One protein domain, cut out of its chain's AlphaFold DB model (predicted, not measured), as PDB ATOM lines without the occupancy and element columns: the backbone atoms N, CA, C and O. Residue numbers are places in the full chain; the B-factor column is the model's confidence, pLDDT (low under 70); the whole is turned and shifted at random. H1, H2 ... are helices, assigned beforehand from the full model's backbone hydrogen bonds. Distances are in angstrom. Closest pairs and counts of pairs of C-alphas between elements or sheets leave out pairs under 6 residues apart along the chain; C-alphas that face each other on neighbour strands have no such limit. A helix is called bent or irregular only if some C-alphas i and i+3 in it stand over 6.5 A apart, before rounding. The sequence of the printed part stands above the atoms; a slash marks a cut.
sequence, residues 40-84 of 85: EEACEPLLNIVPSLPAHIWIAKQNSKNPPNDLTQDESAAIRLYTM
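What this domain is: This is residues 40 to 84 of the 85 residues of the protein "Hypothetical protein" of Rotaria sp. Silwood1 (UniProt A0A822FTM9). Helix H2 lies in the middle, with H3 packed on it at a steep crossing and the short H1 near its side. Loops at the two ends, residues 47 to 52 and the link from H2 to H3, draw this out into a rod of 33 by 15 by 14 A. The printed part has 45 residues with three named helices, H1, H2, H3 in chain order, and no named strand; it is all helix and compact, radius of gyration of the C-alphas 10.4 A.

Where its parts are: H2, residues 53 to 62, is 14.1 A long, from C-alpha 53 at (2.786, 25.369, 190.015). H3, residues 73 to 82, is 14.3 A long, ending at (-0.287, 34.909, 185.923). H1, residues 40 to 46, is irregular: C-alphas 42 and 45 are 7.5 A apart.

How they stand to each other: H2 and H3 touch, closest C-alphas Ala 60 and Ala 77 at 4.8 A, at a steep tilt of 50 degrees, opposite ways. H1 and H2, a helical hairpin, only just touch, with 3 pairs of C-alphas within 8 A, the closest Glu 40 and Ile 57 at 7.0 A; their tilt is shallow, 28 degrees. H1 and H3 are apart. Every O i to N i+4 pair is within hydrogen-bond range in H2 and H3; in H1 1 of 3 is, and 3 of 4 O i to N i+3 pairs.

The domain as a whole: The C-alphas farthest apart, Asn 48 and Asn 69, are 33.0 A apart. The printed part has no cut, both links are short, residues 47 to 52 stand free, and no printed residue is under 70 in pLDDT.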
ATOM      1  N   GLU A  40       8.161  31.933 195.291       96.00
ATOM      2  CA  GLU A  40       7.949  30.584 195.811       96.00
ATOM      3  C   GLU A  40       7.133  30.589 197.107       96.00
ATOM      4  O   GLU A  40       6.140  29.868 197.197       96.00
ATOM      5  N   GLU A  41       7.512  31.436 198.067       96.38
ATOM      6  CA  GLU A  41       6.855  31.552 199.375       96.38
ATOM      7  C   GLU A  41       5.435  32.105 199.227       96.38
ATOM      8  O   GLU A  41       4.482  31.569 199.792       96.38
ATOM      9  N   ALA A  42       5.261  33.126 198.383       94.50
ATOM     10  CA  ALA A  42       3.946  33.692 198.086       94.50
ATOM     11  C   ALA A  42       2.977  32.659 197.474       94.50
ATOM     12  O   ALA A  42       1.761  32.757 197.651       94.50
ATOM     13  N   CYS A  43       3.508  31.658 196.765       95.69
ATOM     14  CA  CYS A  43       2.730  30.618 196.100       95.69
ATOM     15  C   CYS A  43       2.522  29.350 196.941       95.69
ATOM     16  O   CYS A  43       1.742  28.490 196.523       95.69
ATOM     17  N   GLU A  44       3.161  29.210 198.107       95.81
ATOM     18  CA  GLU A  44       3.025  28.021 198.963       95.81
ATOM     19  C   GLU A  44       1.568  27.611 199.233       95.81
ATOM     20  O   GLU A  44       1.249  26.426 199.066       95.81
ATOM     21  N   PRO A  45       0.638  28.538 199.557       95.62
ATOM     22  CA  PRO A  45      -0.758  28.177 199.814       95.62
ATOM     23  C   PRO A  45      -1.463  27.531 198.611       95.62
ATOM     24  O   PRO A  45      -2.463  26.832 198.777       95.62
ATOM     25  N   LEU A  46      -0.952  27.752 197.397       94.94
ATOM     26  CA  LEU A  46      -1.545  27.291 196.144       94.94
ATOM     27  C   LEU A  46      -1.011  25.927 195.689       94.94
ATOM     28  O   LEU A  46      -1.608  25.310 194.804       94.94
ATOM     29  N   LEU A  47       0.066  25.416 196.293       93.88
ATOM     30  CA  LEU A  47       0.722  24.172 195.863       93.88
ATOM     31  C   LEU A  47      -0.199  22.947 195.929       93.88
ATOM     32  O   LEU A  47      -0.103  22.053 195.091       93.88
ATOM     33  N   ASN A  48      -1.129  22.927 196.885       94.38
ATOM     34  CA  ASN A  48      -2.110  21.846 197.023       94.38
ATOM     35  C   ASN A  48      -3.269  21.946 196.015       94.38
ATOM     36  O   ASN A  48      -4.014  20.985 195.844       94.38
ATOM     37  N   ILE A  49      -3.436  23.103 195.370       96.00
ATOM     38  CA  ILE A  49      -4.516  23.386 194.415       96.00
ATOM     39  C   ILE A  49      -4.010  23.198 192.983       96.00
ATOM     40  O   ILE A  49      -4.719  22.651 192.140       96.00
ATOM     41  N   VAL A  50      -2.772  23.620 192.711       93.38
ATOM     42  CA  VAL A  50      -2.154  23.576 191.384       93.38
ATOM     43  C   VAL A  50      -0.837  22.795 191.467       93.38
ATOM     44  O   VAL A  50       0.222  23.385 191.679       93.38
ATOM     45  N   PRO A  51      -0.856  21.463 191.271       92.56
ATOM     46  CA  PRO A  51       0.341  20.629 191.422       92.56
ATOM     47  C   PRO A  51       1.484  20.968 190.454       92.56
ATOM     48  O   PRO A  51       2.646  20.713 190.757       92.56
ATOM     49  N   SER A  52       1.178  21.543 189.285       94.62
ATOM     50  CA  SER A  52       2.175  21.979 188.293       94.62
ATOM     51  C   SER A  52       2.825  23.329 188.624       94.62
ATOM     52  O   SER A  52       3.778  23.729 187.951       94.62
ATOM     53  N   LEU A  53       2.353  24.020 189.667       95.62
ATOM     54  CA  LEU A  53       2.786  25.369 190.015       95.62
ATOM     55  C   LEU A  53       4.303  25.501 190.235       95.62
ATOM     56  O   LEU A  53       4.866  26.451 189.694       95.62
ATOM     57  N   PRO A  54       5.015  24.563 190.900       96.44
ATOM     58  CA  PRO A  54       6.471  24.656 191.037       96.44
ATOM     59  C   PRO A  54       7.211  24.736 189.698       96.44
ATOM     60  O   PRO A  54       8.160  25.506 189.547       96.44
ATOM     61  N   ALA A  55       6.764  23.965 188.701       96.56
ATOM     62  CA  ALA A  55       7.363  23.992 187.372       96.56
ATOM     63  C   ALA A  55       7.089  25.331 186.679       96.56
ATOM     64  O   ALA A  55       7.997  25.914 186.088       96.56
ATOM     65  N   HIS A  56       5.868  25.855 186.793       97.12
ATOM     66  CA  HIS A  56       5.512  27.147 186.211       97.12
ATOM     67  C   HIS A  56       6.263  28.306 186.876       97.12
ATOM     68  O   HIS A  56       6.784  29.160 186.162       97.12
ATOM     69  N   ILE A  57       6.420  28.301 188.207       97.25
ATOM     70  CA  ILE A  57       7.257  29.273 188.933       97.25
ATOM     71  C   ILE A  57       8.686  29.234 188.391       97.25
ATOM     72  O   ILE A  57       9.251  30.272 188.043       97.25
ATOM     73  N   TRP A  58       9.260  28.036 188.250       97.12
ATOM     74  CA  TRP A  58      10.610  27.889 187.717       97.12
ATOM     75  C   TRP A  58      10.730  28.461 186.297       97.12
ATOM     76  O   TRP A  58      11.615  29.282 186.047       97.12
ATOM     77  N   ILE A  59       9.820  28.098 185.383       97.06
ATOM     78  CA  ILE A  59       9.797  28.616 184.004       97.06
ATOM     79  C   ILE A  59       9.645  30.143 184.014       97.06
ATOM     80  O   ILE A  59      10.355  30.845 183.287       97.06
ATOM     81  N   ALA A  60       8.759  30.674 184.858       96.94
ATOM     82  CA  ALA A  60       8.494  32.102 184.952       96.94
ATOM     83  C   ALA A  60       9.745  32.867 185.393       96.94
ATOM     84  O   ALA A  60      10.109  33.862 184.759       96.94
ATOM     85  N   LYS A  61      10.464  32.358 186.399       96.81
ATOM     86  CA  LYS A  61      11.731  32.935 186.869       96.81
ATOM     87  C   LYS A  61      12.837  32.830 185.828       96.81
ATOM     88  O   LYS A  61      13.575  33.801 185.647       96.81
ATOM     89  N   GLN A  62      12.954  31.709 185.110       97.12
ATOM     90  CA  GLN A  62      13.946  31.576 184.034       97.12
ATOM     91  C   GLN A  62      13.724  32.608 182.922       97.12
ATOM     92  O   GLN A  62      14.685  33.213 182.446       97.12
ATOM     93  N   ASN A  63      12.465  32.863 182.573       95.25
ATOM     94  CA  ASN A  63      12.073  33.833 181.551       95.25
ATOM     95  C   ASN A  63      12.082  35.293 182.042       95.25
ATOM     96  O   ASN A  63      11.726  36.197 181.285       95.25
ATOM     97  N   SER A  64      12.483  35.529 183.294       96.12
ATOM     98  CA  SER A  64      12.468  36.851 183.935       96.12
ATOM     99  C   SER A  64      13.829  37.248 184.513       96.12
ATOM    100  O   SER A  64      13.909  38.187 185.292       96.12
ATOM    101  N   LYS A  65      14.919  36.572 184.113       94.44
ATOM    102  CA  LYS A  65      16.297  36.885 184.553       94.44
ATOM    103  C   LYS A  65      16.758  38.301 184.202       94.44
ATOM    104  O   LYS A  65      17.582  38.857 184.914       94.44
ATOM    105  N   ASN A  66      16.244  38.851 183.101       93.25
ATOM    106  CA  ASN A  66      16.507  40.216 182.651       93.25
ATOM    107  C   ASN A  66      15.163  40.957 182.590       93.25
ATOM    108  O   ASN A  66      14.597  41.092 181.500       93.25
ATOM    109  N   PRO A  67      14.583  41.316 183.746       90.19
ATOM    110  CA  PRO A  67      13.281  41.958 183.781       90.19
ATOM    111  C   PRO A  67      13.354  43.337 183.099       90.19
ATOM    112  O   PRO A  67      14.385  44.007 183.174       90.19
ATOM    113  N   PRO A  68      12.295  43.759 182.389       86.88
ATOM    114  CA  PRO A  68      12.216  45.119 181.880       86.88
ATOM    115  C   PRO A  68      11.998  46.102 183.040       86.88
ATOM    116  O   PRO A  68      11.348  45.762 184.030       86.88
ATOM    117  N   ASN A  69      12.477  47.337 182.871       85.69
ATOM    118  CA  ASN A  69      12.282  48.442 183.818       85.69
ATOM    119  C   ASN A  69      12.935  48.182 185.194       85.69
ATOM    120  O   ASN A  69      13.947  47.491 185.279       85.69
ATOM    121  N   ASP A  70      12.369  48.771 186.252       89.00
ATOM    122  CA  ASP A  70      12.845  48.692 187.639       89.00
ATOM    123  C   ASP A  70      12.234  47.504 188.407       89.00
ATOM    124  O   ASP A  70      12.189  47.511 189.635       89.00
ATOM    125  N   LEU A  71      11.731  46.492 187.691       92.56
ATOM    126  CA  LEU A  71      11.177  45.294 188.316       92.56
ATOM    127  C   LEU A  71      12.291  44.355 188.766       92.56
ATOM    128  O   LEU A  71      13.269  44.106 188.057       92.56
ATOM    129  N   THR A  72      12.085  43.740 189.918       93.62
ATOM    130  CA  THR A  72      12.841  42.569 190.338       93.62
ATOM    131  C   THR A  72      12.484  41.357 189.473       93.62
ATOM    132  O   THR A  72      11.445  41.291 188.805       93.62
ATOM    133  N   GLN A  73      13.361  40.352 189.493       95.50
ATOM    134  CA  GLN A  73      13.100  39.084 188.816       95.50
ATOM    135  C   GLN A  73      11.798  38.435 189.307       95.50
ATOM    136  O   GLN A  73      11.059  37.891 188.488       95.50
ATOM    137  N   ASP A  74      11.519  38.498 190.610       95.44
ATOM    138  CA  ASP A  74      10.341  37.862 191.203       95.44
ATOM    139  C   ASP A  74       9.046  38.604 190.851       95.44
ATOM    140  O   ASP A  74       8.064  37.952 190.503       95.44
ATOM    141  N   GLU A  75       9.043  39.940 190.808       94.31
ATOM    142  CA  GLU A  75       7.879  40.713 190.337       94.31
ATOM    143  C   GLU A  75       7.553  40.411 188.869       94.31
ATOM    144  O   GLU A  75       6.407  40.141 188.508       94.31
ATOM    145  N   SER A  76       8.577  40.401 188.013       95.81
ATOM    146  CA  SER A  76       8.417  40.068 186.595       95.81
ATOM    147  C   SER A  76       7.962  38.616 186.404       95.81
ATOM    148  O   SER A  76       7.070  38.335 185.597       95.81
ATOM    149  N   ALA A  77       8.505  37.687 187.198       96.50
ATOM    150  CA  ALA A  77       8.087  36.293 187.192       96.50
ATOM    151  C   ALA A  77       6.643  36.116 187.680       96.50
ATOM    152  O   ALA A  77       5.929  35.308 187.094       96.50
ATOM    153  N   ALA A  78       6.182  36.880 188.674       96.25
ATOM    154  CA  ALA A  78       4.805  36.829 189.164       96.25
ATOM    155  C   ALA A  78       3.802  37.249 188.078       96.25
ATOM    156  O   ALA A  78       2.833  36.535 187.812       96.25
ATOM    157  N   ILE A  79       4.077  38.364 187.389       95.06
ATOM    158  CA  ILE A  79       3.262  38.825 186.255       95.06
ATOM    159  C   ILE A  79       3.252  37.760 185.159       95.06
ATOM    160  O   ILE A  79       2.194  37.399 184.644       95.06
ATOM    161  N   ARG A  80       4.426  37.217 184.821       95.69
ATOM    162  CA  ARG A  80       4.537  36.188 183.788       95.69
ATOM    163  C   ARG A  80       3.751  34.938 184.158       95.69
ATOM    164  O   ARG A  80       3.020  34.445 183.307       95.69
ATOM    165  N   LEU A  81       3.892  34.457 185.391       96.31
ATOM    166  CA  LEU A  81       3.202  33.283 185.920       96.31
ATOM    167  C   LEU A  81       1.681  33.426 185.796       96.31
ATOM    168  O   LEU A  81       1.026  32.484 185.367       96.31
ATOM    169  N   TYR A  82       1.139  34.611 186.092       94.69
ATOM    170  CA  TYR A  82      -0.287  34.909 185.923       94.69
ATOM    171  C   TYR A  82      -0.758  34.823 184.460       94.69
ATOM    172  O   TYR A  82      -1.905  34.479 184.197       94.69
ATOM    173  N   THR A  83       0.126  35.118 183.506       93.00
ATOM    174  CA  THR A  83      -0.181  35.120 182.063       93.00
ATOM    175  C   THR A  83       0.178  33.822 181.335       93.00
ATOM    176  O   THR A  83       0.073  33.769 180.112       93.00
ATOM    177  N   MET A  84       0.664  32.798 182.043       90.31
ATOM    178  CA  MET A  84       0.942  31.491 181.442       90.31
ATOM    179  C   MET A  84      -0.372  30.749 181.159       90.31
ATOM    180  O   MET A  84      -1.193  30.619 182.063       90.31
TER     181      MET A  84